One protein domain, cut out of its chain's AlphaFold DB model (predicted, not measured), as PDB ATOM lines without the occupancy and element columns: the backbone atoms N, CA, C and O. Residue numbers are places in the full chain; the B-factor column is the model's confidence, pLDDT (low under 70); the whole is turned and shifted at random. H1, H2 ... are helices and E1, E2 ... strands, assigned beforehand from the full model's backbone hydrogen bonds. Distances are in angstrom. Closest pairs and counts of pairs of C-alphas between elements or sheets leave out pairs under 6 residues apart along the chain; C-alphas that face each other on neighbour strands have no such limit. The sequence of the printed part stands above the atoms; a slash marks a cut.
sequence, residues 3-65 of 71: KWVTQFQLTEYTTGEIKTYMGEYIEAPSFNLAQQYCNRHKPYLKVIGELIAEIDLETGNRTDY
ATOM      1  N   LYS A   3     111.117 291.453 296.045       95.19
ATOM      2  CA  LYS A   3     112.431 291.625 296.672       95.19
ATOM      3  C   LYS A   3     112.690 290.466 297.630       95.19
ATOM      4  O   LYS A   3     111.874 290.180 298.501       95.19
ATOM      5  N   TRP A   4     113.832 289.813 297.480       96.38
ATOM      6  CA  TRP A   4     114.236 288.661 298.275       96.38
ATOM      7  C   TRP A   4     115.375 289.045 299.212       96.38
ATOM      8  O   TRP A   4     116.379 289.610 298.782       96.38
ATOM      9  N   VAL A   5     115.216 288.732 300.494       97.69
ATOM     10  CA  VAL A   5     116.217 288.965 301.536       97.69
ATOM     11  C   VAL A   5     117.281 287.881 301.453       97.69
ATOM     12  O   VAL A   5     116.953 286.696 301.337       97.69
ATOM     13  N   THR A   6     118.552 288.273 301.529       98.50
ATOM     14  CA  THR A   6     119.680 287.340 301.535       98.50
ATOM     15  C   THR A   6     120.517 287.459 302.799       98.50
ATOM     16  O   THR A   6     120.480 288.471 303.498       98.50
ATOM     17  N   GLN A   7     121.293 286.419 303.083       98.38
ATOM     18  CA  GLN A   7     122.317 286.430 304.118       98.38
ATOM     19  C   GLN A   7     123.611 285.793 303.617       98.38
ATOM     20  O   GLN A   7     123.603 284.991 302.678       98.38
ATOM     21  N   PHE A   8     124.703 286.085 304.307       98.25
ATOM     22  CA  PHE A   8     125.979 285.391 304.173       98.25
ATOM     23  C   PHE A   8     126.615 285.193 305.547       98.25
ATOM     24  O   PHE A   8     126.182 285.773 306.544       98.25
ATOM     25  N   GLN A   9     127.632 284.340 305.601       97.75
ATOM     26  CA  GLN A   9     128.370 284.052 306.824       97.75
ATOM     27  C   GLN A   9     129.827 284.464 306.664       97.75
ATOM     28  O   GLN A   9     130.423 284.225 305.614       97.75
ATOM     29  N   LEU A  10     130.392 285.068 307.706       96.88
ATOM     30  CA  LEU A  10     131.818 285.366 307.806       96.88
ATOM     31  C   LEU A  10     132.347 284.909 309.160       96.88
ATOM     32  O   LEU A  10     131.637 284.954 310.165       96.88
ATOM     33  N   THR A  11     133.613 284.515 309.179       97.44
ATOM     34  CA  THR A  11     134.355 284.280 310.415       97.44
ATOM     35  C   THR A  11     134.866 285.613 310.952       97.44
ATOM     36  O   THR A  11     135.582 286.333 310.254       97.44
ATOM     37  N   GLU A  12     134.511 285.959 312.185       96.06
ATOM     38  CA  GLU A  12     135.060 287.124 312.869       96.06
ATOM     39  C   GLU A  12     136.547 286.905 313.156       96.06
ATOM     40  O   GLU A  12     136.938 285.926 313.785       96.06
ATOM     41  N   TYR A  13     137.388 287.838 312.708       94.44
ATOM     42  CA  TYR A  13     138.842 287.690 312.793       94.44
ATOM     43  C   TYR A  13     139.368 287.617 314.235       94.44
ATOM     44  O   TYR A  13     140.337 286.916 314.508       94.44
ATOM     45  N   THR A  14     138.744 288.345 315.161       95.75
ATOM     46  CA  THR A  14     139.209 288.446 316.551       95.75
ATOM     47  C   THR A  14     138.829 287.239 317.403       95.75
ATOM     48  O   THR A  14     139.584 286.881 318.301       95.75
ATOM     49  N   THR A  15     137.679 286.615 317.141       95.94
ATOM     50  CA  THR A  15     137.125 285.530 317.972       95.94
ATOM     51  C   THR A  15     137.140 284.169 317.280       95.94
ATOM     52  O   THR A  15     137.091 283.142 317.951       95.94
ATOM     53  N   GLY A  16     137.210 284.138 315.947       95.62
ATOM     54  CA  GLY A  16     137.037 282.925 315.151       95.62
ATOM     55  C   GLY A  16     135.581 282.457 315.029       95.62
ATOM     56  O   GLY A  16     135.332 281.403 314.446       95.62
ATOM     57  N   GLU A  17     134.608 283.208 315.550       97.69
ATOM     58  CA  GLU A  17     133.192 282.834 315.493       97.69
ATOM     59  C   GLU A  17     132.591 283.057 314.102       97.69
ATOM     60  O   GLU A  17     132.882 284.047 313.431       97.69
ATOM     61  N   ILE A  18     131.688 282.168 313.680       97.31
ATOM     62  CA  ILE A  18     130.896 282.374 312.463       97.31
ATOM     63  C   ILE A  18     129.712 283.277 312.798       97.31
ATOM     64  O   ILE A  18     128.830 282.905 313.572       97.31
ATOM     65  N   LYS A  19     129.658 284.442 312.157       97.38
ATOM     66  CA  LYS A  19     128.548 285.389 312.264       97.38
ATOM     67  C   LYS A  19     127.768 285.441 310.959       97.38
ATOM     68  O   LYS A  19     128.325 285.281 309.873       97.38
ATOM     69  N   THR A  20     126.458 285.637 311.080       97.44
ATOM     70  CA  THR A  20     125.544 285.769 309.940       97.44
ATOM     71  C   THR A  20     125.209 287.237 309.738       97.44
ATOM     72  O   THR A  20     124.874 287.934 310.694       97.44
ATOM     73  N   TYR A  21     125.286 287.690 308.494       96.88
ATOM     74  CA  TYR A  21     125.047 289.070 308.100       96.88
ATOM     75  C   TYR A  21     123.994 289.124 307.003       96.88
ATOM     76  O   TYR A  21     123.910 288.216 306.172       96.88
ATOM     77  N   MET A  22     123.215 290.203 306.988       97.19
ATOM     78  CA  MET A  22     122.290 290.476 305.894       97.19
ATOM     79  C   MET A  22     123.077 290.881 304.650       97.19
ATOM     80  O   MET A  22     123.965 291.730 304.715       97.19
ATOM     81  N   GLY A  23     122.752 290.248 303.528       96.25
ATOM     82  CA  GLY A  23     123.256 290.627 302.217       96.25
ATOM     83  C   GLY A  23     122.355 291.657 301.544       96.25
ATOM     84  O   GLY A  23     121.408 292.184 302.126       96.25
ATOM     85  N   GLU A  24     122.646 291.923 300.279       95.75
ATOM     86  CA  GLU A  24     121.789 292.751 299.436       95.75
ATOM     87  C   GLU A  24     120.450 292.068 299.113       95.75
ATOM     88  O   GLU A  24     120.321 290.839 299.150       95.75
ATOM     89  N   TYR A  25     119.455 292.869 298.741       96.50
ATOM     90  CA  TYR A  25     118.208 292.342 298.203       96.50
ATOM     91  C   TYR A  25     118.390 291.864 296.764       96.50
ATOM     92  O   TYR A  25     119.062 292.506 295.960       96.50
ATOM     93  N   ILE A  26     117.732 290.758 296.427       96.88
ATOM     94  CA  ILE A  26     117.676 290.238 295.061       96.88
ATOM     95  C   ILE A  26     116.275 290.450 294.515       96.88
ATOM     96  O   ILE A  26     115.297 290.032 295.130       96.88
ATOM     97  N   GLU A  27     116.159 291.071 293.346       95.50
ATOM     98  CA  GLU A  27     114.880 291.182 292.650       95.50
ATOM     99  C   GLU A  27     114.688 289.993 291.714       95.50
ATOM    100  O   GLU A  27     115.483 289.763 290.803       95.50
ATOM    101  N   ALA A  28     113.630 289.214 291.935       95.25
ATOM    102  CA  ALA A  28     113.299 288.083 291.073       95.25
ATOM    103  C   ALA A  28     111.809 287.722 291.165       95.25
ATOM    104  O   ALA A  28     111.176 287.982 292.191       95.25
ATOM    105  N   PRO A  29     111.228 287.057 290.149       94.88
ATOM    106  CA  PRO A  29     109.825 286.641 290.189       94.88
ATOM    107  C   PRO A  29     109.506 285.576 291.251       94.88
ATOM    108  O   PRO A  29     108.357 285.459 291.668       94.88
ATOM    109  N   SER A  30     110.494 284.781 291.677       95.56
ATOM    110  CA  SER A  30     110.308 283.692 292.642       95.56
ATOM    111  C   SER A  30     111.568 283.436 293.468       95.56
ATOM    112  O   SER A  30     112.676 283.756 293.032       95.56
ATOM    113  N   PHE A  31     111.397 282.789 294.626       96.19
ATOM    114  CA  PHE A  31     112.493 282.406 295.522       96.19
ATOM    115  C   PHE A  31     113.548 281.577 294.783       96.19
ATOM    116  O   PHE A  31     114.746 281.822 294.890       96.19
ATOM    117  N   ASN A  32     113.092 280.610 293.981       97.88
ATOM    118  CA  ASN A  32     113.973 279.719 293.235       97.88
ATOM    119  C   ASN A  32     114.816 280.483 292.211       97.88
ATOM    120  O   ASN A  32     116.004 280.200 292.079       97.88
ATOM    121  N   LEU A  33     114.231 281.460 291.514       97.94
ATOM    122  CA  LEU A  33     114.974 282.292 290.567       97.94
ATOM    123  C   LEU A  33     115.947 283.235 291.284       97.94
ATOM    124  O   LEU A  33     117.069 283.404 290.812       97.94
ATOM    125  N   ALA A  34     115.569 283.774 292.448       97.81
ATOM    126  CA  ALA A  34     116.474 284.557 293.286       97.81
ATOM    127  C   ALA A  34     117.682 283.720 293.737       97.81
ATOM    128  O   ALA A  34     118.827 284.141 293.581       97.81
ATOM    129  N   GLN A  35     117.453 282.495 294.223       98.12
ATOM    130  CA  GLN A  35     118.542 281.618 294.652       98.12
ATOM    131  C   GLN A  35     119.401 281.155 293.468       98.12
ATOM    132  O   GLN A  35     120.619 281.089 293.595       98.12
ATOM    133  N   GLN A  36     118.810 280.875 292.302       98.38
ATOM    134  CA  GLN A  36     119.573 280.568 291.086       98.38
ATOM    135  C   GLN A  36     120.463 281.741 290.655       98.38
ATOM    136  O   GLN A  36     121.605 281.517 290.251       98.38
ATOM    137  N   TYR A  37     119.970 282.977 290.772       98.06
ATOM    138  CA  TYR A  37     120.768 284.174 290.525       98.06
ATOM    139  C   TYR A  37     121.957 284.256 291.491       98.06
ATOM    140  O   TYR A  37     123.091 284.415 291.034       98.06
ATOM    141  N   CYS A  38     121.732 284.057 292.798       98.06
ATOM    142  CA  CYS A  38     122.815 283.987 293.785       98.06
ATOM    143  C   CYS A  38     123.823 282.895 293.421       98.06
ATOM    144  O   CYS A  38     125.006 283.178 293.293       98.06
ATOM    145  N   ASN A  39     123.371 281.676 293.129       98.12
ATOM    146  CA  ASN A  39     124.263 280.570 292.776       98.12
ATOM    147  C   ASN A  39     125.173 280.897 291.579       98.12
ATOM    148  O   ASN A  39     126.308 280.432 291.530       98.12
ATOM    149  N   ARG A  40     124.686 281.687 290.612       98.19
ATOM    150  CA  ARG A  40     125.436 282.044 289.401       98.19
ATOM    151  C   ARG A  40     126.343 283.261 289.576       98.19
ATOM    152  O   ARG A  40     127.438 283.274 289.025       98.19
ATOM    153  N   HIS A  41     125.876 284.288 290.276       97.81
ATOM    154  CA  HIS A  41     126.528 285.602 290.295       97.81
ATOM    155  C   HIS A  41     127.072 285.997 291.668       97.81
ATOM    156  O   HIS A  41     128.006 286.789 291.745       97.81
ATOM    157  N   LYS A  42     126.485 285.469 292.745       97.19
ATOM    158  CA  LYS A  42     126.774 285.832 294.139       97.19
ATOM    159  C   LYS A  42     126.726 284.584 295.031       97.19
ATOM    160  O   LYS A  42     125.876 284.502 295.917       97.19
ATOM    161  N   PRO A  43     127.590 283.578 294.792       97.19
ATOM    162  CA  PRO A  43     127.453 282.243 295.392       97.19
ATOM    163  C   PRO A  43     127.635 282.226 296.916       97.19
ATOM    164  O   PRO A  43     127.309 281.238 297.566       97.19
ATOM    165  N   TYR A  44     128.137 283.322 297.489       96.62
ATOM    166  CA  TYR A  44     128.241 283.539 298.931       96.62
ATOM    167  C   TYR A  44     126.911 283.962 299.585       96.62
ATOM    168  O   TYR A  44     126.819 283.960 300.811       96.62
ATOM    169  N   LEU A  45     125.891 284.329 298.799       98.19
ATOM    170  CA  LEU A  45     124.572 284.728 299.289       98.19
ATOM    171  C   LEU A  45     123.589 283.555 299.288       98.19
ATOM    172  O   LEU A  45     123.432 282.830 298.301       98.19
ATOM    173  N   LYS A  46     122.832 283.442 300.377       98.31
ATOM    174  CA  LYS A  46     121.678 282.551 300.505       98.31
ATOM    175  C   LYS A  46     120.407 283.375 300.638       98.31
ATOM    176  O   LYS A  46     120.348 284.255 301.491       98.31
ATOM    177  N   VAL A  47     119.392 283.082 299.833       98.19
ATOM    178  CA  VAL A  47     118.064 283.687 299.974       98.19
ATOM    179  C   VAL A  47     117.372 283.093 301.200       98.19
ATOM    180  O   VAL A  47     117.380 281.876 301.388       98.19
ATOM    181  N   ILE A  48     116.794 283.945 302.045       97.81
ATOM    182  CA  ILE A  48     116.183 283.543 303.324       97.81
ATOM    183  C   ILE A  48     114.715 283.936 303.467       97.81
ATOM    184  O   ILE A  48     114.034 283.401 304.337       97.81
ATOM    185  N   GLY A  49     114.205 284.824 302.616       96.19
ATOM    186  CA  GLY A  49     112.809 285.241 302.676       96.19
ATOM    187  C   GLY A  49     112.455 286.306 301.650       96.19
ATOM    188  O   GLY A  49     113.294 286.721 300.852       96.19
ATOM    189  N   GLU A  50     111.202 286.737 301.682       96.31
ATOM    190  CA  GLU A  50     110.673 287.839 300.876       96.31
ATOM    191  C   GLU A  50     110.569 289.100 301.743       96.31
ATOM    192  O   GLU A  50     110.157 289.038 302.903       96.31
ATOM    193  N   LEU A  51     110.964 290.245 301.190       94.31
ATOM    194  CA  LEU A  51     110.770 291.539 301.828       94.31
ATOM    195  C   LEU A  51     109.332 291.999 301.580       94.31
ATOM    196  O   LEU A  51     109.006 292.456 300.487       94.31
ATOM    197  N   ILE A  52     108.492 291.892 302.608       91.88
ATOM    198  CA  ILE A  52     107.074 292.278 302.537       91.88
ATOM    199  C   ILE A  52     106.829 293.734 302.951       91.88
ATOM    200  O   ILE A  52     105.872 294.348 302.492       91.88
ATOM    201  N   ALA A  53     107.676 294.305 303.811       91.44
ATOM    202  CA  ALA A  53     107.556 295.689 304.254       91.44
ATOM    203  C   ALA A  53     108.871 296.221 304.839       91.44
ATOM    204  O   ALA A  53     109.637 295.468 305.439       91.44
ATOM    205  N   GLU A  54     109.077 297.529 304.725       90.81
ATOM    206  CA  GLU A  54     110.093 298.288 305.460       90.81
ATOM    207  C   GLU A  54     109.388 299.294 306.372       90.81
ATOM    208  O   GLU A  54     108.430 299.949 305.954       90.81
ATOM    209  N   ILE A  55     109.837 299.390 307.624       91.75
ATOM    210  CA  ILE A  55     109.304 300.329 308.613       91.75
ATOM    211  C   ILE A  55     110.461 301.203 309.078       91.75
ATOM    212  O   ILE A  55     111.422 300.706 309.663       91.75
ATOM    213  N   ASP A  56     110.354 302.496 308.814       93.00
ATOM    214  CA  ASP A  56     111.233 303.506 309.381       93.00
ATOM    215  C   ASP A  56     110.853 303.710 310.856       93.00
ATOM    216  O   ASP A  56     109.716 304.060 311.174       93.00
ATOM    217  N   LEU A  57     111.798 303.453 311.762       91.00
ATOM    218  CA  LEU A  57     111.573 303.556 313.206       91.00
ATOM    219  C   LEU A  57     111.593 305.002 313.721       91.00
ATOM    220  O   LEU A  57     111.059 305.252 314.799       91.00
ATOM    221  N   GLU A  58     112.189 305.943 312.987       92.38
ATOM    222  CA  GLU A  58     112.232 307.358 313.367       92.38
ATOM    223  C   GLU A  58     110.943 308.069 312.961       92.38
ATOM    224  O   GLU A  58     110.350 308.802 313.752       92.38
ATOM    225  N   THR A  59     110.487 307.834 311.728       93.38
ATOM    226  CA  THR A  59     109.295 308.501 311.184       93.38
ATOM    227  C   THR A  59     108.014 307.686 311.337       93.38
ATOM    228  O   THR A  59     106.918 308.227 311.192       93.38
ATOM    229  N   GLY A  60     108.121 306.383 311.614       90.19
ATOM    230  CA  GLY A  60     106.994 305.449 311.610       90.19
ATOM    231  C   GLY A  60     106.474 305.117 310.207       90.19
ATOM    232  O   GLY A  60     105.472 304.409 310.078       90.19
ATOM    233  N   ASN A  61     107.120 305.620 309.150       90.00
ATOM    234  CA  ASN A  61     106.695 305.382 307.777       90.00
ATOM    235  C   ASN A  61     106.850 303.907 307.414       90.00
ATOM    236  O   ASN A  61     107.904 303.303 307.602       90.00
ATOM    237  N   ARG A  62     105.790 303.333 306.841       89.25
ATOM    238  CA  ARG A  62     105.762 301.944 306.390       89.25
ATOM    239  C   ARG A  62     105.629 301.885 304.876       89.25
ATOM    240  O   ARG A  62     104.612 302.306 304.329       89.25
ATOM    241  N   THR A  63     106.613 301.277 304.226       88.00
ATOM    242  CA  THR A  63     106.548 300.915 302.808       88.00
ATOM    243  C   THR A  63     106.134 299.455 302.710       88.00
ATOM    244  O   THR A  63     106.852 298.576 303.176       88.00
ATOM    245  N   ASP A  64     104.954 299.198 302.150       86.31
ATOM    246  CA  ASP A  64     104.399 297.853 301.979       86.31
ATOM    247  C   ASP A  64     104.671 297.357 300.552       86.31
ATOM    248  O   ASP A  64     104.262 297.995 299.580       86.31
ATOM    249  N   TYR A  65     105.380 296.237 300.433       83.38
ATOM    250  CA  TYR A  65     105.776 295.636 299.159       83.38
ATOM    251  C   TYR A  65     104.869 294.469 298.742       83.38
ATOM    252  O   TYR A  65     104.921 294.043 297.588       83.38
TER     253      TYR A  65
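AT A GLANCE: This is residues 3 to 65 of the 71 residues of an uncharacterized protein of Pseudopedobacter saltans (strain ATCC 51119 / DSM 12145 / JCM 21818 / CCUG 39354 / LMG 10337 / NBRC 100064 / NCIMB 13643) (UniProt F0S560). What shape does the model have? A long strand, E1, is the spine of a strongly twisted four-stranded sheet, with E2 and E3 along one side of it and E4 along the other, and helix H1 packs over the part of the sheet made by E3, E4 and the near part of E1. From the end of E4 the chain turns off into a small separate hairpin, E5 and E6, whose tip, residues 56 to 61, sticks out. What is it made of, and how large is it? The 63 printed residues hold, in order, E1, E2, E3, H1, E4, E5 and E6, a mixed class, with antiparallel neighbours in both sheets. The whole is loose, with a radius of gyration of the C-alphas of 14.2 A, and flat, spanning 38 by 32 by 13 A.

HOW THE PARTS SIT: Which strands pair in the large sheet? E1, residues 3 to 11, forms an antiparallel hairpin with E2, residues 18 to 22, where N 8 and O 21 are 2.9 A apart, within hydrogen-bond range. On the same side of E1, E3, residues 26 to 28, is antiparallel to it with N 4 and O 26 at 2.8 A; on the other side E4, residues 46 to 50, is antiparallel to it with N 5 and O 49 at 2.8 A. How does the helix stand? H1, residues 31 to 41, is on this sheet at a height of 5.2 A, with every O i to N i+4 pair within hydrogen-bond range. It is only just over E3, with 3 C-alphas falling on it, and its closest C-alphas to E4 are those of Gln 35 and Val 47, 5.7 A apart. What follows E4? E4 runs on into E5, residues 53 to 55, at 84 degrees, and E5 forms a hairpin with E6, residues 62 to 64, with N 54 and O 63 at 2.9 A; E6 is apart from E1.

IN THESE COORDINATES: Where are the ends? E1 begins at C-alpha 3 (112.431, 291.625, 296.672), and E6 ends at C-alpha 64 (104.399, 297.853, 301.979). How long are the longer elements? E1 measures 26.9 A, H1 15.3 A, E2 13.5 A and E4 12.2 A from first to last C-alpha. How long are the others? E3 measures 6.3 A, E5 6.6 A and E6 6.2 A.

THE WHOLE: How far does it reach? The two C-alphas farthest apart, those of Thr 14 and Pro 29, are 39.5 A apart. Is it unbroken and well modelled? The printed part has no cut, no link is long, and no printed residue is under 70 in pLDDT.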